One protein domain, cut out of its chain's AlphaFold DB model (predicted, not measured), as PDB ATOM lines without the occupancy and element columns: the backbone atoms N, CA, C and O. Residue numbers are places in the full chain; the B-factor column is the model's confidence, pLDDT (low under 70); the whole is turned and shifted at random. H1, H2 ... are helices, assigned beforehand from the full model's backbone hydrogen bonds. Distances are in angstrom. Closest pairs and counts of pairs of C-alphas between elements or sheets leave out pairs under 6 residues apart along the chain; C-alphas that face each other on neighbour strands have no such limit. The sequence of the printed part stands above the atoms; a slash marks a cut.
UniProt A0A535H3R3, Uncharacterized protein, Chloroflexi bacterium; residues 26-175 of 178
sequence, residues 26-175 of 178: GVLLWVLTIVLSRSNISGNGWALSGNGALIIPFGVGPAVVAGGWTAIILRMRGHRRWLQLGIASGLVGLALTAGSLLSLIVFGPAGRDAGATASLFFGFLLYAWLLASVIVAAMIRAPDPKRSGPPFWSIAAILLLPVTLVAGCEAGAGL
ATOM      1  N   GLY A  26     576.697 372.013 307.394       95.69
ATOM      2  CA  GLY A  26     576.274 372.807 308.548       95.69
ATOM      3  C   GLY A  26     576.082 374.286 308.213       95.69
ATOM      4  O   GLY A  26     575.029 374.854 308.494       95.69
ATOM      5  N   VAL A  27     577.052 374.899 307.527       95.50
ATOM      6  CA  VAL A  27     576.943 376.301 307.086       95.50
ATOM      7  C   VAL A  27     575.753 376.480 306.141       95.50
ATOM      8  O   VAL A  27     574.973 377.415 306.307       95.50
ATOM      9  N   LEU A  28     575.569 375.576 305.174       95.69
ATOM     10  CA  LEU A  28     574.437 375.633 304.245       95.69
ATOM     11  C   LEU A  28     573.090 375.466 304.960       95.69
ATOM     12  O   LEU A  28     572.148 376.192 304.648       95.69
ATOM     13  N   LEU A  29     572.999 374.548 305.929       95.88
ATOM     14  CA  LEU A  29     571.808 374.364 306.760       95.88
ATOM     15  C   LEU A  29     571.496 375.632 307.549       95.88
ATOM     16  O   LEU A  29     570.344 376.061 307.570       95.88
ATOM     17  N   TRP A  30     572.504 376.266 308.146       94.69
ATOM     18  CA  TRP A  30     572.324 377.527 308.856       94.69
ATOM     19  C   TRP A  30     571.831 378.646 307.939       94.69
ATOM     20  O   TRP A  30     570.807 379.267 308.222       94.69
ATOM     21  N   VAL A  31     572.514 378.869 306.811       94.19
ATOM     22  CA  VAL A  31     572.126 379.889 305.825       94.19
ATOM     23  C   VAL A  31     570.686 379.664 305.377       94.19
ATOM     24  O   VAL A  31     569.889 380.600 305.381       94.19
ATOM     25  N   LEU A  32     570.321 378.422 305.055       94.19
ATOM     26  CA  LEU A  32     568.960 378.076 304.658       94.19
ATOM     27  C   LEU A  32     567.949 378.338 305.783       94.19
ATOM     28  O   LEU A  32     566.874 378.873 305.522       94.19
ATOM     29  N   THR A  33     568.303 378.021 307.029       94.75
ATOM     30  CA  THR A  33     567.464 378.288 308.207       94.75
ATOM     31  C   THR A  33     567.207 379.784 308.372       94.75
ATOM     32  O   THR A  33     566.061 380.183 308.543       94.75
ATOM     33  N   ILE A  34     568.239 380.626 308.265       93.44
ATOM     34  CA  ILE A  34     568.108 382.087 308.389       93.44
ATOM     35  C   ILE A  34     567.320 382.692 307.227       93.44
ATOM     36  O   ILE A  34     566.456 383.544 307.431       93.44
ATOM     37  N   VAL A  35     567.592 382.254 305.996       92.75
ATOM     38  CA  VAL A  35     566.861 382.737 304.819       92.75
ATOM     39  C   VAL A  35     565.378 382.401 304.944       92.75
ATOM     40  O   VAL A  35     564.537 383.267 304.709       92.75
ATOM     41  N   LEU A  36     565.040 381.176 305.359       93.75
ATOM     42  CA  LEU A  36     563.647 380.774 305.545       93.75
ATOM     43  C   LEU A  36     562.997 381.454 306.748       93.75
ATOM     44  O   LEU A  36     561.859 381.904 306.622       93.75
ATOM     45  N   SER A  37     563.715 381.616 307.864       94.00
ATOM     46  CA  SER A  37     563.168 382.250 309.069       94.00
ATOM     47  C   SER A  37     562.782 383.711 308.831       94.00
ATOM     48  O   SER A  37     561.837 384.197 309.454       94.00
ATOM     49  N   ARG A  38     563.463 384.381 307.894       92.25
ATOM     50  CA  ARG A  38     563.188 385.757 307.446       92.25
ATOM     51  C   ARG A  38     562.313 385.847 306.198       92.25
ATOM     52  O   ARG A  38     561.981 386.946 305.762       92.25
ATOM     53  N   SER A  39     561.974 384.717 305.589       91.88
ATOM     54  CA  SER A  39     561.125 384.698 304.404       91.88
ATOM     55  C   SER A  39     559.666 384.967 304.776       91.88
ATOM     56  O   SER A  39     559.236 384.679 305.886       91.88
ATOM     57  N   ASN A  40     558.874 385.442 303.816       90.81
ATOM     58  CA  ASN A  40     557.416 385.526 303.954       90.81
ATOM     59  C   ASN A  40     556.715 384.245 303.457       90.81
ATOM     60  O   ASN A  40     555.520 384.264 303.156       90.81
ATOM     61  N   ILE A  41     557.453 383.130 303.328       89.00
ATOM     62  CA  ILE A  41     556.900 381.867 302.834       89.00
ATOM     63  C   ILE A  41     555.992 381.284 303.911       89.00
ATOM     64  O   ILE A  41     556.431 380.748 304.931       89.00
ATOM     65  N   SER A  42     554.699 381.416 303.668       90.12
ATOM     66  CA  SER A  42     553.638 380.984 304.560       90.12
ATOM     67  C   SER A  42     552.384 380.669 303.760       90.12
ATOM     68  O   SER A  42     552.253 381.043 302.594       90.12
ATOM     69  N   GLY A  43     551.464 379.959 304.394       84.25
ATOM     70  CA  GLY A  43     550.151 379.664 303.854       84.25
ATOM     71  C   GLY A  43     549.136 379.528 304.976       84.25
ATOM     72  O   GLY A  43     549.415 379.826 306.138       84.25
ATOM     73  N   ASN A  44     547.936 379.072 304.632       80.44
ATOM     74  CA  ASN A  44     546.837 378.946 305.584       80.44
ATOM     75  C   ASN A  44     547.220 378.020 306.756       80.44
ATOM     76  O   ASN A  44     547.145 376.800 306.643       80.44
ATOM     77  N   GLY A  45     547.608 378.609 307.892       77.56
ATOM     78  CA  GLY A  45     547.916 377.897 309.137       77.56
ATOM     79  C   GLY A  45     549.351 377.378 309.286       77.56
ATOM     80  O   GLY A  45     549.643 376.760 310.307       77.56
ATOM     81  N   TRP A  46     550.251 377.644 308.333       86.50
ATOM     82  CA  TRP A  46     551.667 377.260 308.412       86.50
ATOM     83  C   TRP A  46     552.575 378.394 307.927       86.50
ATOM     84  O   TRP A  46     552.201 379.193 307.070       86.50
ATOM     85  N   ALA A  47     553.794 378.458 308.452       90.31
ATOM     86  CA  ALA A  47     554.809 379.400 308.000       90.31
ATOM     87  C   ALA A  47     556.192 378.767 308.122       90.31
ATOM     88  O   ALA A  47     556.432 378.026 309.071       90.31
ATOM     89  N   LEU A  48     557.087 379.064 307.177       90.19
ATOM     90  CA  LEU A  48     558.519 378.750 307.281       90.19
ATOM     91  C   LEU A  48     559.308 379.879 307.957       90.19
ATOM     92  O   LEU A  48     560.472 379.687 308.292       90.19
ATOM     93  N   SER A  49     558.678 381.030 308.199       92.31
ATOM     94  CA  SER A  49     559.252 382.130 308.973       92.31
ATOM     95  C   SER A  49     559.377 381.788 310.461       92.31
ATOM     96  O   SER A  49     558.604 380.989 311.002       92.31
ATOM     97  N   GLY A  50     560.301 382.452 311.158       90.31
ATOM     98  CA  GLY A  50     560.526 382.254 312.590       90.31
ATOM     99  C   GLY A  50     560.789 380.784 312.933       90.31
ATOM    100  O   GLY A  50     561.659 380.150 312.338       90.31
ATOM    101  N   ASN A  51     560.003 380.226 313.860       89.31
ATOM    102  CA  ASN A  51     560.151 378.838 314.314       89.31
ATOM    103  C   ASN A  51     559.880 377.797 313.219       89.31
ATOM    104  O   ASN A  51     560.353 376.670 313.330       89.31
ATOM    105  N   GLY A  52     559.156 378.153 312.154       89.00
ATOM    106  CA  GLY A  52     558.921 377.253 311.025       89.00
ATOM    107  C   GLY A  52     560.203 376.804 310.328       89.00
ATOM    108  O   GLY A  52     560.290 375.677 309.846       89.00
ATOM    109  N   ALA A  53     561.236 377.649 310.345       94.06
ATOM    110  CA  ALA A  53     562.532 377.351 309.749       94.06
ATOM    111  C   ALA A  53     563.291 376.233 310.477       94.06
ATOM    112  O   ALA A  53     564.205 375.646 309.901       94.06
ATOM    113  N   LEU A  54     562.898 375.886 311.710       92.75
ATOM    114  CA  LEU A  54     563.513 374.808 312.488       92.75
ATOM    115  C   LEU A  54     563.368 373.428 311.822       92.75
ATOM    116  O   LEU A  54     564.126 372.511 312.136       92.75
ATOM    117  N   ILE A  55     562.480 373.287 310.833       94.38
ATOM    118  CA  ILE A  55     562.423 372.098 309.976       94.38
ATOM    119  C   ILE A  55     563.735 371.844 309.213       94.38
ATOM    120  O   ILE A  55     564.020 370.712 308.830       94.38
ATOM    121  N   ILE A  56     564.573 372.863 309.011       95.62
ATOM    122  CA  ILE A  56     565.880 372.700 308.372       95.62
ATOM    123  C   ILE A  56     566.869 371.971 309.295       95.62
ATOM    124  O   ILE A  56     567.271 370.858 308.947       95.62
ATOM    125  N   PRO A  57     567.243 372.494 310.479       94.00
ATOM    126  CA  PRO A  57     568.185 371.801 311.353       94.00
ATOM    127  C   PRO A  57     567.622 370.484 311.902       94.00
ATOM    128  O   PRO A  57     568.386 369.532 312.043       94.00
ATOM    129  N   PHE A  58     566.312 370.387 312.163       94.12
ATOM    130  CA  PHE A  58     565.707 369.182 312.754       94.12
ATOM    131  C   PHE A  58     565.101 368.200 311.747       94.12
ATOM    132  O   PHE A  58     564.856 367.052 312.100       94.12
ATOM    133  N   GLY A  59     564.878 368.605 310.499       95.69
ATOM    134  CA  GLY A  59     564.438 367.713 309.423       95.69
ATOM    135  C   GLY A  59     565.588 367.350 308.486       95.69
ATOM    136  O   GLY A  59     566.020 366.199 308.394       95.69
ATOM    137  N   VAL A  60     566.153 368.364 307.827       97.25
ATOM    138  CA  VAL A  60     567.237 368.179 306.849       97.25
ATOM    139  C   VAL A  60     568.532 367.720 307.530       97.25
ATOM    140  O   VAL A  60     569.212 366.844 306.998       97.25
ATOM    141  N   GLY A  61     568.852 368.236 308.722       97.00
ATOM    142  CA  GLY A  61     570.026 367.817 309.501       97.00
ATOM    143  C   GLY A  61     570.091 366.296 309.723       97.00
ATOM    144  O   GLY A  61     571.027 365.655 309.236       97.00
ATOM    145  N   PRO A  62     569.092 365.674 310.379       97.44
ATOM    146  CA  PRO A  62     569.028 364.220 310.529       97.44
ATOM    147  C   PRO A  62     569.048 363.451 309.205       97.44
ATOM    148  O   PRO A  62     569.677 362.397 309.136       97.44
ATOM    149  N   ALA A  63     568.430 363.967 308.136       97.94
ATOM    150  CA  ALA A  63     568.486 363.330 306.818       97.94
ATOM    151  C   ALA A  63     569.924 363.270 306.260       97.94
ATOM    152  O   ALA A  63     570.354 362.229 305.755       97.94
ATOM    153  N   VAL A  64     570.694 364.356 306.405       97.88
ATOM    154  CA  VAL A  64     572.118 364.403 306.028       97.88
ATOM    155  C   VAL A  64     572.928 363.397 306.845       97.88
ATOM    156  O   VAL A  64     573.724 362.646 306.275       97.88
ATOM    157  N   VAL A  65     572.701 363.327 308.160       97.88
ATOM    158  CA  VAL A  65     573.405 362.381 309.040       97.88
ATOM    159  C   VAL A  65     573.063 360.930 308.685       97.88
ATOM    160  O   VAL A  65     573.975 360.116 308.554       97.88
ATOM    161  N   ALA A  66     571.791 360.605 308.438       98.00
ATOM    162  CA  ALA A  66     571.357 359.263 308.039       98.00
ATOM    163  C   ALA A  66     572.039 358.805 306.742       98.00
ATOM    164  O   ALA A  66     572.578 357.694 306.661       98.00
ATOM    165  N   GLY A  67     572.079 359.684 305.736       97.81
ATOM    166  CA  GLY A  67     572.750 359.405 304.472       97.81
ATOM    167  C   GLY A  67     574.262 359.245 304.629       97.81
ATOM    168  O   GLY A  67     574.845 358.283 304.119       97.81
ATOM    169  N   GLY A  68     574.898 360.143 305.382       97.12
ATOM    170  CA  GLY A  68     576.338 360.111 305.618       97.12
ATOM    171  C   GLY A  68     576.788 358.896 306.429       97.12
ATOM    172  O   GLY A  68     577.720 358.207 306.019       97.12
ATOM    173  N   TRP A  69     576.098 358.551 307.518       97.69
ATOM    174  CA  TRP A  69     576.385 357.338 308.289       97.69
ATOM    175  C   TRP A  69     576.216 356.072 307.454       97.69
ATOM    176  O   TRP A  69     577.103 355.216 307.452       97.69
ATOM    177  N   THR A  70     575.133 355.984 306.677       97.69
ATOM    178  CA  THR A  70     574.907 354.873 305.741       97.69
ATOM    179  C   THR A  70     576.071 354.744 304.751       97.69
ATOM    180  O   THR A  70     576.612 353.653 304.558       97.69
ATOM    181  N   ALA A  71     576.499 355.861 304.154       96.31
ATOM    182  CA  ALA A  71     577.611 355.906 303.210       96.31
ATOM    183  C   ALA A  71     578.929 355.438 303.850       96.31
ATOM    184  O   ALA A  71     579.633 354.605 303.276       96.31
ATOM    185  N   ILE A  72     579.252 355.946 305.044       94.81
ATOM    186  CA  ILE A  72     580.490 355.629 305.763       94.81
ATOM    187  C   ILE A  72     580.528 354.141 306.131       94.81
ATOM    188  O   ILE A  72     581.516 353.471 305.831       94.81
ATOM    189  N   ILE A  73     579.445 353.595 306.693       94.19
ATOM    190  CA  ILE A  73     579.359 352.179 307.087       94.19
ATOM    191  C   ILE A  73     579.495 351.261 305.872       94.19
ATOM    192  O   ILE A  73     580.248 350.287 305.898       94.19
ATOM    193  N   LEU A  74     578.814 351.571 304.770       93.44
ATOM    194  CA  LEU A  74     578.919 350.761 303.558       93.44
ATOM    195  C   LEU A  74     580.300 350.870 302.904       93.44
ATOM    196  O   LEU A  74     580.795 349.869 302.378       93.44
ATOM    197  N   ARG A  75     580.949 352.043 302.969       91.94
ATOM    198  CA  ARG A  75     582.335 352.216 302.511       91.94
ATOM    199  C   ARG A  75     583.274 351.354 303.339       91.94
ATOM    200  O   ARG A  75     584.069 350.626 302.752       91.94
ATOM    201  N   MET A  76     583.156 351.400 304.670       89.12
ATOM    202  CA  MET A  76     583.940 350.552 305.573       89.12
ATOM    203  C   MET A  76     583.846 349.101 305.130       89.12
ATOM    204  O   MET A  76     584.862 348.451 304.899       89.12
ATOM    205  N   ARG A  77     582.626 348.603 304.936       89.94
ATOM    206  CA  ARG A  77     582.356 347.202 304.596       89.94
ATOM    207  C   ARG A  77     582.708 346.827 303.146       89.94
ATOM    208  O   ARG A  77     582.430 345.710 302.718       89.94
ATOM    209  N   GLY A  78     583.322 347.738 302.383       88.06
ATOM    210  CA  GLY A  78     583.792 347.496 301.018       88.06
ATOM    211  C   GLY A  78     582.670 347.409 299.978       88.06
ATOM    212  O   GLY A  78     582.849 346.819 298.911       88.06
ATOM    213  N   HIS A  79     581.487 347.956 300.268       92.06
ATOM    214  CA  HIS A  79     580.343 347.863 299.368       92.06
ATOM    215  C   HIS A  79     580.511 348.801 298.158       92.06
ATOM    216  O   HIS A  79     580.615 350.017 298.303       92.06
ATOM    217  N   ARG A  80     580.465 348.265 296.929       91.25
ATOM    218  CA  ARG A  80     580.727 349.037 295.688       91.25
ATOM    219  C   ARG A  80     579.806 350.247 295.493       91.25
ATOM    220  O   ARG A  80     580.230 351.253 294.941       91.25
ATOM    221  N   ARG A  81     578.550 350.148 295.943       93.69
ATOM    222  CA  ARG A  81     577.520 351.201 295.818       93.69
ATOM    223  C   ARG A  81     577.333 352.031 297.094       93.69
ATOM    224  O   ARG A  81     576.244 352.546 297.322       93.69
ATOM    225  N   TRP A  82     578.354 352.117 297.949       94.44
ATOM    226  CA  TRP A  82     578.260 352.787 299.254       94.44
ATOM    227  C   TRP A  82     577.687 354.210 299.162       94.44
ATOM    228  O   TRP A  82     576.775 354.545 299.912       94.44
ATOM    229  N   LEU A  83     578.149 355.009 298.194       94.50
ATOM    230  CA  LEU A  83     577.703 356.392 298.030       94.50
ATOM    231  C   LEU A  83     576.255 356.472 297.538       94.50
ATOM    232  O   LEU A  83     575.475 357.250 298.069       94.50
ATOM    233  N   GLN A  84     575.879 355.644 296.559       97.25
ATOM    234  CA  GLN A  84     574.512 355.617 296.022       97.25
ATOM    235  C   GLN A  84     573.493 355.247 297.103       97.25
ATOM    236  O   GLN A  84     572.447 355.878 297.201       97.25
ATOM    237  N   LEU A  85     573.812 354.253 297.936       97.19
ATOM    238  CA  LEU A  85     572.949 353.830 299.038       97.19
ATOM    239  C   LEU A  85     572.918 354.858 300.177       97.19
ATOM    240  O   LEU A  85     571.867 355.068 300.774       97.19
ATOM    241  N   GLY A  86     574.035 355.544 300.434       97.31
ATOM    242  CA  GLY A  86     574.067 356.694 301.335       97.31
ATOM    243  C   GLY A  86     573.171 357.838 300.862       97.31
ATOM    244  O   GLY A  86     572.329 358.314 301.617       97.31
ATOM    245  N   ILE A  87     573.279 358.226 299.589       97.94
ATOM    246  CA  ILE A  87     572.412 359.244 298.980       97.94
ATOM    247  C   ILE A  87     570.946 358.806 299.052       97.94
ATOM    248  O   ILE A  87     570.105 359.593 299.471       97.94
ATOM    249  N   ALA A  88     570.638 357.552 298.712       97.94
ATOM    250  CA  ALA A  88     569.280 357.021 298.806       97.94
ATOM    251  C   ALA A  88     568.724 357.110 300.237       97.94
ATOM    252  O   ALA A  88     567.587 357.534 300.422       97.94
ATOM    253  N   SER A  89     569.530 356.786 301.252       98.25
ATOM    254  CA  SER A  89     569.138 356.925 302.660       98.25
ATOM    255  C   SER A  89     568.865 358.383 303.051       98.25
ATOM    256  O   SER A  89     567.858 358.665 303.706       98.25
ATOM    257  N   GLY A  90     569.697 359.320 302.585       97.88
ATOM    258  CA  GLY A  90     569.460 360.752 302.775       97.88
ATOM    259  C   GLY A  90     568.173 361.228 302.097       97.88
ATOM    260  O   GLY A  90     567.389 361.948 302.707       97.88
ATOM    261  N   LEU A  91     567.900 360.766 300.872       98.44
ATOM    262  CA  LEU A  91     566.665 361.076 300.145       98.44
ATOM    263  C   LEU A  91     565.415 360.562 300.868       98.44
ATOM    264  O   LEU A  91     564.403 361.257 300.875       98.44
ATOM    265  N   VAL A  92     565.478 359.394 301.520       98.44
ATOM    266  CA  VAL A  92     564.382 358.913 302.379       98.44
ATOM    267  C   VAL A  92     564.152 359.874 303.548       98.44
ATOM    268  O   VAL A  92     563.016 360.268 303.795       98.44
ATOM    269  N   GLY A  93     565.214 360.330 304.221       98.12
ATOM    270  CA  GLY A  93     565.095 361.333 305.286       98.12
ATOM    271  C   GLY A  93     564.502 362.665 304.800       98.12
ATOM    272  O   GLY A  93     563.644 363.252 305.463       98.12
ATOM    273  N   LEU A  94     564.893 363.120 303.606       98.31
ATOM    274  CA  LEU A  94     564.315 364.313 302.982       98.31
ATOM    275  C   LEU A  94     562.839 364.116 302.627       98.31
ATOM    276  O   LEU A  94     562.043 365.025 302.843       98.31
ATOM    277  N   ALA A  95     562.451 362.936 302.139       98.50
ATOM    278  CA  ALA A  95     561.056 362.614 301.853       98.50
ATOM    279  C   ALA A  95     560.195 362.610 303.127       98.50
ATOM    280  O   ALA A  95     559.081 363.127 303.110       98.50
ATOM    281  N   LEU A  96     560.718 362.096 304.245       98.31
ATOM    282  CA  LEU A  96     560.039 362.147 305.546       98.31
ATOM    283  C   LEU A  96     559.903 363.589 306.053       98.31
ATOM    284  O   LEU A  96     558.831 363.985 306.505       98.31
ATOM    285  N   THR A  97     560.948 364.405 305.898       97.69
ATOM    286  CA  THR A  97     560.902 365.843 306.213       97.69
ATOM    287  C   THR A  97     559.861 366.570 305.357       97.69
ATOM    288  O   THR A  97     559.061 367.350 305.871       97.69
ATOM    289  N   ALA A  98     559.817 366.277 304.057       97.25
ATOM    290  CA  ALA A  98     558.812 366.822 303.154       97.25
ATOM    291  C   ALA A  98     557.398 366.374 303.551       97.25
ATOM    292  O   ALA A  98     556.496 367.201 303.565       97.25
ATOM    293  N   GLY A  99     557.206 365.109 303.939       96.94
ATOM    294  CA  GLY A  99     555.936 364.605 304.474       96.94
ATOM    295  C   GLY A  99     555.481 365.363 305.724       96.94
ATOM    296  O   GLY A  99     554.312 365.729 305.827       96.94
ATOM    297  N   SER A 100     556.421 365.675 306.623       95.19
ATOM    298  CA  SER A 100     556.170 366.473 307.828       95.19
ATOM    299  C   SER A 100     555.705 367.902 307.518       95.19
ATOM    300  O   SER A 100     554.807 368.413 308.186       95.19
ATOM    301  N   LEU A 101     556.270 368.543 306.488       94.12
ATOM    302  CA  LEU A 101     555.827 369.861 306.026       94.12
ATOM    303  C   LEU A 101     554.489 369.783 305.280       94.12
ATOM    304  O   LEU A 101     553.578 370.565 305.536       94.12
ATOM    305  N   LEU A 102     554.364 368.826 304.358       94.88
ATOM    306  CA  LEU A 102     553.179 368.638 303.526       94.88
ATOM    307  C   LEU A 102     551.938 368.343 304.362       94.88
ATOM    308  O   LEU A 102     550.865 368.810 304.001       94.88
ATOM    309  N   SER A 103     552.058 367.632 305.485       94.38
ATOM    310  CA  SER A 103     550.910 367.414 306.365       94.38
ATOM    311  C   SER A 103     550.361 368.733 306.914       94.38
ATOM    312  O   SER A 103     549.152 368.944 306.904       94.38
ATOM    313  N   LEU A 104     551.224 369.668 307.314       92.25
ATOM    314  CA  LEU A 104     550.788 370.992 307.772       92.25
ATOM    315  C   LEU A 104     550.102 371.778 306.646       92.25
ATOM    316  O   LEU A 104     549.087 372.430 306.879       92.25
ATOM    317  N   ILE A 105     550.623 371.668 305.420       92.06
ATOM    318  CA  ILE A 105     550.071 372.342 304.239       92.06
ATOM    319  C   ILE A 105     548.693 371.777 303.868       92.06
ATOM    320  O   ILE A 105     547.760 372.544 303.640       92.06
ATOM    321  N   VAL A 106     548.562 370.450 303.795       93.81
ATOM    322  CA  VAL A 106     547.357 369.765 303.296       93.81
ATOM    323  C   VAL A 106     546.190 369.883 304.273       93.81
ATOM    324  O   VAL A 106     545.065 370.120 303.842       93.81
ATOM    325  N   PHE A 107     546.434 369.731 305.577       92.94
ATOM    326  CA  PHE A 107     545.364 369.821 306.577       92.94
ATOM    327  C   PHE A 107     544.931 371.268 306.859       92.94
ATOM    328  O   PHE A 107     543.764 371.509 307.185       92.94
ATOM    329  N   GLY A 108     545.846 372.233 306.722       89.25
ATOM    330  CA  GLY A 108     545.555 373.654 306.904       89.25
ATOM    331  C   GLY A 108     544.971 373.999 308.288       89.25
ATOM    332  O   GLY A 108     545.120 373.238 309.247       89.25
ATOM    333  N   PRO A 109     544.278 375.148 308.428       88.50
ATOM    334  CA  PRO A 109     543.783 375.621 309.722       88.50
ATOM    335  C   PRO A 109     542.635 374.771 310.270       88.50
ATOM    336  O   PRO A 109     542.550 374.556 311.476       88.50
ATOM    337  N   ALA A 110     541.761 374.281 309.386       89.31
ATOM    338  CA  ALA A 110     540.588 373.495 309.766       89.31
ATOM    339  C   ALA A 110     540.965 372.116 310.335       89.31
ATOM    340  O   ALA A 110     540.251 371.589 311.182       89.31
ATOM    341  N   GLY A 111     542.092 371.548 309.894       91.06
ATOM    342  CA  GLY A 111     542.616 370.261 310.352       91.06
ATOM    343  C   GLY A 111     543.885 370.379 311.195       91.06
ATOM    344  O   GLY A 111     544.683 369.444 311.191       91.06
ATOM    345  N   ARG A 112     544.109 371.509 311.881       89.69
ATOM    346  CA  ARG A 112     545.395 371.833 312.525       89.69
ATOM    347  C   ARG A 112     545.941 370.708 313.407       89.69
ATOM    348  O   ARG A 112     547.114 370.363 313.277       89.69
ATOM    349  N   ASP A 113     545.108 370.122 314.263       93.50
ATOM    350  CA  ASP A 113     545.540 369.073 315.195       93.50
ATOM    351  C   ASP A 113     545.944 367.785 314.463       93.50
ATOM    352  O   ASP A 113     546.959 367.165 314.790       93.50
ATOM    353  N   ALA A 114     545.206 367.416 313.412       94.19
ATOM    354  CA  ALA A 114     545.539 366.277 312.557       94.19
ATOM    355  C   ALA A 114     546.832 366.529 311.763       94.19
ATOM    356  O   ALA A 114     547.705 365.662 311.713       94.19
ATOM    357  N   GLY A 115     546.997 367.735 311.210       93.19
ATOM    358  CA  GLY A 115     548.206 368.152 310.500       93.19
ATOM    359  C   GLY A 115     549.445 368.143 311.391       93.19
ATOM    360  O   GLY A 115     550.486 367.627 310.979       93.19
ATOM    361  N   ALA A 116     549.324 368.651 312.621       92.19
ATOM    362  CA  ALA A 116     550.388 368.630 313.621       92.19
ATOM    363  C   ALA A 116     550.735 367.199 314.055       92.19
ATOM    364  O   ALA A 116     551.908 366.835 314.091       92.19
ATOM    365  N   THR A 117     549.727 366.359 314.304       96.12
ATOM    366  CA  THR A 117     549.928 364.945 314.654       96.12
ATOM    367  C   THR A 117     550.648 364.193 313.535       96.12
ATOM    368  O   THR A 117     551.622 363.486 313.787       96.12
ATOM    369  N   ALA A 118     550.226 364.382 312.283       95.88
ATOM    370  CA  ALA A 118     550.888 363.796 311.123       95.88
ATOM    371  C   ALA A 118     552.320 364.332 310.943       95.88
ATOM    372  O   ALA A 118     553.236 363.563 310.650       95.88
ATOM    373  N   SER A 119     552.536 365.628 311.184       94.44
ATOM    374  CA  SER A 119     553.857 366.260 311.100       94.44
ATOM    375  C   SER A 119     554.834 365.651 312.108       94.44
ATOM    376  O   SER A 119     555.961 365.299 311.748       94.44
ATOM    377  N   LEU A 120     554.366 365.440 313.345       95.06
ATOM    378  CA  LEU A 120     555.107 364.762 314.407       95.06
ATOM    379  C   LEU A 120     555.359 363.292 314.079       95.06
ATOM    380  O   LEU A 120     556.466 362.811 314.294       95.06
ATOM    381  N   PHE A 121     554.372 362.583 313.529       97.44
ATOM    382  CA  PHE A 121     554.538 361.198 313.093       97.44
ATOM    383  C   PHE A 121     555.681 361.061 312.078       97.44
ATOM    384  O   PHE A 121     556.570 360.232 312.264       97.44
ATOM    385  N   PHE A 122     555.723 361.917 311.051       97.62
ATOM    386  CA  PHE A 122     556.838 361.942 310.101       97.62
ATOM    387  C   PHE A 122     558.169 362.325 310.757       97.62
ATOM    388  O   PHE A 122     559.200 361.751 310.409       97.62
ATOM    389  N   GLY A 123     558.151 363.233 311.736       96.00
ATOM    390  CA  GLY A 123     559.317 363.540 312.565       96.00
ATOM    391  C   GLY A 123     559.841 362.304 313.301       96.00
ATOM    392  O   GLY A 123     561.014 361.961 313.179       96.00
ATOM    393  N   PHE A 124     558.978 361.559 313.995       97.31
ATOM    394  CA  PHE A 124     559.366 360.311 314.655       97.31
ATOM    395  C   PHE A 124     559.887 359.268 313.666       97.31
ATOM    396  O   PHE A 124     560.900 358.630 313.944       97.31
ATOM    397  N   LEU A 125     559.254 359.128 312.497       98.19
ATOM    398  CA  LEU A 125     559.749 358.247 311.440       98.19
ATOM    399  C   LEU A 125     561.128 358.667 310.930       98.19
ATOM    400  O   LEU A 125     561.945 357.795 310.652       98.19
ATOM    401  N   LEU A 126     561.417 359.965 310.825       98.12
ATOM    402  CA  LEU A 126     562.732 360.465 310.428       98.12
ATOM    403  C   LEU A 126     563.811 360.067 311.440       98.12
ATOM    404  O   LEU A 126     564.853 359.545 311.048       98.12
ATOM    405  N   TYR A 127     563.566 360.263 312.736       96.25
ATOM    406  CA  TYR A 127     564.520 359.857 313.773       96.25
ATOM    407  C   TYR A 127     564.634 358.331 313.893       96.25
ATOM    408  O   TYR A 127     565.732 357.804 314.090       96.25
ATOM    409  N   ALA A 128     563.536 357.598 313.700       97.69
ATOM    410  CA  ALA A 128     563.572 356.143 313.600       97.69
ATOM    411  C   ALA A 128     564.389 355.693 312.379       97.69
ATOM    412  O   ALA A 128     565.198 354.776 312.491       97.69
ATOM    413  N   TRP A 129     564.238 356.368 311.235       98.12
ATOM    414  CA  TRP A 129     565.004 356.104 310.021       98.12
ATOM    415  C   TRP A 129     566.488 356.413 310.198       98.12
ATOM    416  O   TRP A 129     567.321 355.622 309.766       98.12
ATOM    417  N   LEU A 130     566.840 357.505 310.881       96.62
ATOM    418  CA  LEU A 130     568.224 357.830 311.223       96.62
ATOM    419  C   LEU A 130     568.916 356.633 311.893       96.62
ATOM    420  O   LEU A 130     569.978 356.211 311.438       96.62
ATOM    421  N   LEU A 131     568.279 356.027 312.900       95.69
ATOM    422  CA  LEU A 131     568.794 354.833 313.580       95.69
ATOM    423  C   LEU A 131     568.718 353.575 312.705       95.69
ATOM    424  O   LEU A 131     569.695 352.832 312.589       95.69
ATOM    425  N   ALA A 132     567.579 353.336 312.056       96.19
ATOM    426  CA  ALA A 132     567.366 352.159 311.220       96.19
ATOM    427  C   ALA A 132     568.346 352.108 310.042       96.19
ATOM    428  O   ALA A 132     568.822 351.033 309.692       96.19
ATOM    429  N   SER A 133     568.707 353.253 309.462       96.00
ATOM    430  CA  SER A 133     569.621 353.343 308.323       96.00
ATOM    431  C   SER A 133     571.013 352.793 308.650       96.00
ATOM    432  O   SER A 133     571.589 352.055 307.851       96.00
ATOM    433  N   VAL A 134     571.509 353.053 309.863       94.12
ATOM    434  CA  VAL A 134     572.769 352.513 310.398       94.12
ATOM    435  C   VAL A 134     572.686 350.995 310.536       94.12
ATOM    436  O   VAL A 134     573.578 350.279 310.077       94.12
ATOM    437  N   ILE A 135     571.598 350.498 311.133       94.75
ATOM    438  CA  ILE A 135     571.368 349.063 311.344       94.75
ATOM    439  C   ILE A 135     571.288 348.344 309.993       94.75
ATOM    440  O   ILE A 135     572.003 347.373 309.753       94.75
ATOM    441  N   VAL A 136     570.482 348.863 309.068       95.25
ATOM    442  CA  VAL A 136     570.323 348.309 307.720       95.25
ATOM    443  C   VAL A 136     571.654 348.334 306.966       95.25
ATOM    444  O   VAL A 136     572.040 347.320 306.386       95.25
ATOM    445  N   ALA A 137     572.413 349.432 307.025       94.62
ATOM    446  CA  ALA A 137     573.742 349.521 306.418       94.62
ATOM    447  C   ALA A 137     574.718 348.466 306.968       94.62
ATOM    448  O   ALA A 137     575.519 347.904 306.214       94.62
ATOM    449  N   ALA A 138     574.633 348.152 308.263       92.12
ATOM    450  CA  ALA A 138     575.412 347.094 308.902       92.12
ATOM    451  C   ALA A 138     574.929 345.673 308.542       92.12
ATOM    452  O   ALA A 138     575.720 344.733 308.578       92.12
ATOM    453  N   MET A 139     573.666 345.510 308.136       93.69
ATOM    454  CA  MET A 139     573.080 344.218 307.754       93.69
ATOM    455  C   MET A 139     573.178 343.901 306.255       93.69
ATOM    456  O   MET A 139     573.149 342.729 305.877       93.69
ATOM    457  N   ILE A 140     573.322 344.908 305.383       92.62
ATOM    458  CA  ILE A 140     573.473 344.704 303.930       92.62
ATOM    459  C   ILE A 140     574.652 343.761 303.656       92.62
ATOM    460  O   ILE A 140     575.714 343.891 304.255       92.62
ATOM    461  N   ARG A 141     574.511 342.791 302.750       90.38
ATOM    462  CA  ARG A 141     575.634 341.898 302.416       90.38
ATOM    463  C   ARG A 141     576.750 342.697 301.747       90.38
ATOM    464  O   ARG A 141     576.514 343.380 300.754       90.38
ATOM    465  N   ALA A 142     577.962 342.598 302.277       88.25
ATOM    466  CA  ALA A 142     579.128 343.294 301.758       88.25
ATOM    467  C   ALA A 142     580.373 342.394 301.870       88.25
ATOM    468  O   ALA A 142     580.381 341.515 302.731       88.25
ATOM    469  N   PRO A 143     581.396 342.583 301.013       83.38
ATOM    470  CA  PRO A 143     582.585 341.725 300.976       83.38
ATOM    471  C   PRO A 143     583.378 341.670 302.288       83.38
ATOM    472  O   PRO A 143     584.094 340.701 302.493       83.38
ATOM    473  N   ASP A 144     583.248 342.707 303.122       78.31
ATOM    474  CA  ASP A 144     583.955 342.926 304.387       78.31
ATOM    475  C   ASP A 144     585.475 342.666 304.293       78.31
ATOM    476  O   ASP A 144     585.956 341.565 304.574       78.31
ATOM    477  N   PRO A 145     586.255 343.661 303.828       77.50
ATOM    478  CA  PRO A 145     587.679 343.478 303.561       77.50
ATOM    479  C   PRO A 145     588.442 343.077 304.830       77.50
ATOM    480  O   PRO A 145     588.181 343.597 305.916       77.50
ATOM    481  N   LYS A 146     589.421 342.171 304.695       75.56
ATOM    482  CA  LYS A 146     590.289 341.767 305.812       75.56
ATOM    483  C   LYS A 146     591.049 342.989 306.332       75.56
ATOM    484  O   LYS A 146     591.813 343.597 305.588       75.56
ATOM    485  N   ARG A 147     590.876 343.322 307.613       70.38
ATOM    486  CA  ARG A 147     591.587 344.428 308.272       70.38
ATOM    487  C   ARG A 147     592.588 343.894 309.288       70.38
ATOM    488  O   ARG A 147     592.304 342.928 309.989       70.38
ATOM    489  N   SER A 148     593.740 344.553 309.388       69.88
ATOM    490  CA  SER A 148     594.773 344.270 310.395       69.88
ATOM    491  C   SER A 148     594.419 344.795 311.794       69.88
ATOM    492  O   SER A 148     595.113 344.482 312.756       69.88
ATOM    493  N   GLY A 149     593.345 345.582 311.921       71.88
ATOM    494  CA  GLY A 149     592.899 346.174 313.177       71.88
ATOM    495  C   GLY A 149     591.532 346.860 313.064       71.88
ATOM    496  O   GLY A 149     590.915 346.858 311.991       71.88
ATOM    497  N   PRO A 150     591.031 347.441 314.169       76.06
ATOM    498  CA  PRO A 150     589.751 348.139 314.184       76.06
ATOM    499  C   PRO A 150     589.768 349.376 313.260       76.06
ATOM    500  O   PRO A 150     590.793 350.054 313.143       76.06
ATOM    501  N   PRO A 151     588.642 349.709 312.599       80.62
ATOM    502  CA  PRO A 151     588.571 350.765 311.586       80.62
ATOM    503  C   PRO A 151     588.466 352.171 312.209       80.62
ATOM    504  O   PRO A 151     587.484 352.886 311.988       80.62
ATOM    505  N   PHE A 152     589.472 352.577 312.990       85.94
ATOM    506  CA  PHE A 152     589.478 353.820 313.775       85.94
ATOM    507  C   PHE A 152     589.074 355.063 312.974       85.94
ATOM    508  O   PHE A 152     588.230 355.830 313.424       85.94
ATOM    509  N   TRP A 153     589.603 355.242 311.762       84.12
ATOM    510  CA  TRP A 153     589.300 356.407 310.922       84.12
ATOM    511  C   TRP A 153     587.845 356.492 310.483       84.12
ATOM    512  O   TRP A 153     587.291 357.581 310.340       84.12
ATOM    513  N   SER A 154     587.201 355.346 310.292       84.25
ATOM    514  CA  SER A 154     585.798 355.336 309.906       84.25
ATOM    515  C   SER A 154     584.874 355.517 311.106       84.25
ATOM    516  O   SER A 154     583.860 356.193 310.982       84.25
ATOM    517  N   ILE A 155     585.263 355.009 312.280       86.75
ATOM    518  CA  ILE A 155     584.609 355.358 313.551       86.75
ATOM    519  C   ILE A 155     584.720 356.871 313.782       86.75
ATOM    520  O   ILE A 155     583.720 357.528 314.060       86.75
ATOM    521  N   ALA A 156     585.910 357.442 313.572       89.62
ATOM    522  CA  ALA A 156     586.119 358.882 313.633       89.62
ATOM    523  C   ALA A 156     585.231 359.620 312.622       89.62
ATOM    524  O   ALA A 156     584.604 360.594 312.997       89.62
ATOM    525  N   ALA A 157     585.100 359.145 311.379       88.44
ATOM    526  CA  ALA A 157     584.218 359.764 310.385       88.44
ATOM    527  C   ALA A 157     582.730 359.731 310.793       88.44
ATOM    528  O   ALA A 157     582.023 360.714 310.579       88.44
ATOM    529  N   ILE A 158     582.257 358.639 311.410       91.25
ATOM    530  CA  ILE A 158     580.885 358.529 311.940       91.25
ATOM    531  C   ILE A 158     580.640 359.582 313.027       91.25
ATOM    532  O   ILE A 158     579.590 360.221 313.021       91.25
ATOM    533  N   LEU A 159     581.602 359.782 313.931       93.81
ATOM    534  CA  LEU A 159     581.508 360.776 315.005       93.81
ATOM    535  C   LEU A 159     581.686 362.208 314.490       93.81
ATOM    536  O   LEU A 159     580.975 363.117 314.910       93.81
ATOM    537  N   LEU A 160     582.626 362.415 313.570       93.38
ATOM    538  CA  LEU A 160     582.982 363.735 313.064       93.38
ATOM    539  C   LEU A 160     581.894 364.320 312.181       93.38
ATOM    540  O   LEU A 160     581.720 365.529 312.217       93.38
ATOM    541  N   LEU A 161     581.137 363.517 311.430       94.12
ATOM    542  CA  LEU A 161     580.060 364.036 310.587       94.12
ATOM    543  C   LEU A 161     579.040 364.899 311.369       94.12
ATOM    544  O   LEU A 161     578.892 366.067 311.018       94.12
ATOM    545  N   PRO A 162     578.357 364.405 312.423       93.62
ATOM    546  CA  PRO A 162     577.426 365.234 313.186       93.62
ATOM    547  C   PRO A 162     578.136 366.370 313.935       93.62
ATOM    548  O   PRO A 162     577.611 367.477 313.975       93.62
ATOM    549  N   VAL A 163     579.341 366.140 314.471       95.69
ATOM    550  CA  VAL A 163     580.109 367.178 315.187       95.69
ATOM    551  C   VAL A 163     580.453 368.347 314.267       95.69
ATOM    552  O   VAL A 163     580.242 369.502 314.624       95.69
ATOM    553  N   THR A 164     580.959 368.061 313.073       93.88
ATOM    554  CA  THR A 164     581.344 369.084 312.094       93.88
ATOM    555  C   THR A 164     580.141 369.743 311.441       93.88
ATOM    556  O   THR A 164     580.213 370.924 311.127       93.88
ATOM    557  N   LEU A 165     579.021 369.031 311.309       94.31
ATOM    558  CA  LEU A 165     577.747 369.618 310.899       94.31
ATOM    559  C   LEU A 165     577.251 370.646 311.919       94.31
ATOM    560  O   LEU A 165     576.938 371.768 311.537       94.31
ATOM    561  N   VAL A 166     577.252 370.310 313.212       93.56
ATOM    562  CA  VAL A 166     576.909 371.267 314.277       93.56
ATOM    563  C   VAL A 166     577.899 372.433 314.292       93.56
ATOM    564  O   VAL A 166     577.477 373.583 314.273       93.56
ATOM    565  N   ALA A 167     579.205 372.161 314.230       92.56
ATOM    566  CA  ALA A 167     580.222 373.210 314.180       92.56
ATOM    567  C   ALA A 167     580.056 374.134 312.960       92.56
ATOM    568  O   ALA A 167     580.271 375.336 313.068       92.56
ATOM    569  N   GLY A 168     579.648 373.594 311.809       91.94
ATOM    570  CA  GLY A 168     579.318 374.375 310.619       91.94
ATOM    571  C   GLY A 168     578.088 375.260 310.820       91.94
ATOM    572  O   GLY A 168     578.102 376.411 310.390       91.94
ATOM    573  N   CYS A 169     577.053 374.764 311.505       90.19
ATOM    574  CA  CYS A 169     575.896 375.584 311.873       90.19
ATOM    575  C   CYS A 169     576.307 376.758 312.776       90.19
ATOM    576  O   CYS A 169     575.957 377.900 312.486       90.19
ATOM    577  N   GLU A 170     577.097 376.490 313.819       88.81
ATOM    578  CA  GLU A 170     577.617 377.514 314.739       88.81
ATOM    579  C   GLU A 170     578.520 378.527 314.020       88.81
ATOM    580  O   GLU A 170     578.400 379.736 314.212       88.81
ATOM    581  N   ALA A 171     579.392 378.060 313.120       88.62
ATOM    582  CA  ALA A 171     580.206 378.942 312.288       88.62
ATOM    583  C   ALA A 171     579.330 379.836 311.396       88.62
ATOM    584  O   ALA A 171     579.607 381.025 311.252       88.62
ATOM    585  N   GLY A 172     578.245 379.287 310.842       81.12
ATOM    586  CA  GLY A 172     577.242 380.041 310.095       81.12
ATOM    587  C   GLY A 172     576.604 381.163 310.915       81.12
ATOM    588  O   GLY A 172     576.397 382.258 310.382       81.12
ATOM    589  N   ALA A 173     576.343 380.930 312.203       79.44
ATOM    590  CA  ALA A 173     575.785 381.936 313.106       79.44
ATOM    591  C   ALA A 173     576.697 383.157 313.273       79.44
ATOM    592  O   ALA A 173     576.204 384.274 313.400       79.44
ATOM    593  N   GLY A 174     578.016 382.973 313.184       76.31
ATOM    594  CA  GLY A 174     578.980 384.076 313.176       76.31
ATOM    595  C   GLY A 174     579.097 384.826 311.840       76.31
ATOM    596  O   GLY A 174     579.670 385.913 311.812       76.31
ATOM    597  N   LEU A 175     578.590 384.271 310.732       76.25
ATOM    598  CA  LEU A 175     578.752 384.832 309.379       76.25
ATOM    599  C   LEU A 175     577.613 385.762 308.949       76.25
ATOM    600  O   LEU A 175     577.821 386.630 308.102       76.25
TER     601      LEU A 175
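Overview. This is residues 26 to 175 of the 178 residues of an uncharacterized protein of Chloroflexi bacterium (UniProt A0A535H3R3). A long, flattened up-and-down bundle of helices has H2 in its middle; H3 and H4 run together along one side of it, while on the other side H1 packs on the first part of H2 and H5 on the last part. The 150 printed residues have five named helices, H1 to H5 in that order, and no named strand: all helix. The whole is only just compact, close to loose, with a radius of gyration of the C-alphas of 17.6 A and spans of 60 by 35 by 19 A.

Along the chain. H1, residues 26 to 37, begins with C-alpha 26 at (576.274, 372.807, 308.548) and is 16.2 A long. H2, residues 50 to 76, measures 40.0 A, H3, residues 82 to 107, 37.8 A, and H4, residues 112 to 139, 39.4 A with a kink of 34 degrees near residue 131. H5, residues 152 to 175, is 33.1 A long, has a kink of 38 degrees near residue 159 and ends with C-alpha 175 at (578.752, 384.832, 309.379).

Arrangement. H2 is the hub, touching the other 4 helices. It forms a helical hairpin with H3, at a shallow tilt of 22 degrees; the closest C-alphas, of Gly 67 and Gly 90, are 3.9 A apart. H4 touches H2, closest at the C-alphas of Ala 66 and Leu 130, 4.7 A. H1 touches H2 at residues 50 to 61 alone, closest at Ser 37 and Gly 50, C-alphas 4.4 A apart. H5 touches H2 at residues 65 to 76 alone, closest at Trp 69 and Ile 158, C-alphas 5.9 A apart. Every O i to N i+4 pair is within hydrogen-bond range in H1, against 17 of 23 in H2, 21 of 22 in H3, 23 of 24 in H4 and 19 of 20 in H5.

Size, cuts and confidence. The C-alphas farthest apart, of Ala 110 and Ser 148, are 61.6 A apart. The printed part has no cut; the links H1 to H2 and H4 to H5 are long. Residue 148 is under 70 in pLDDT.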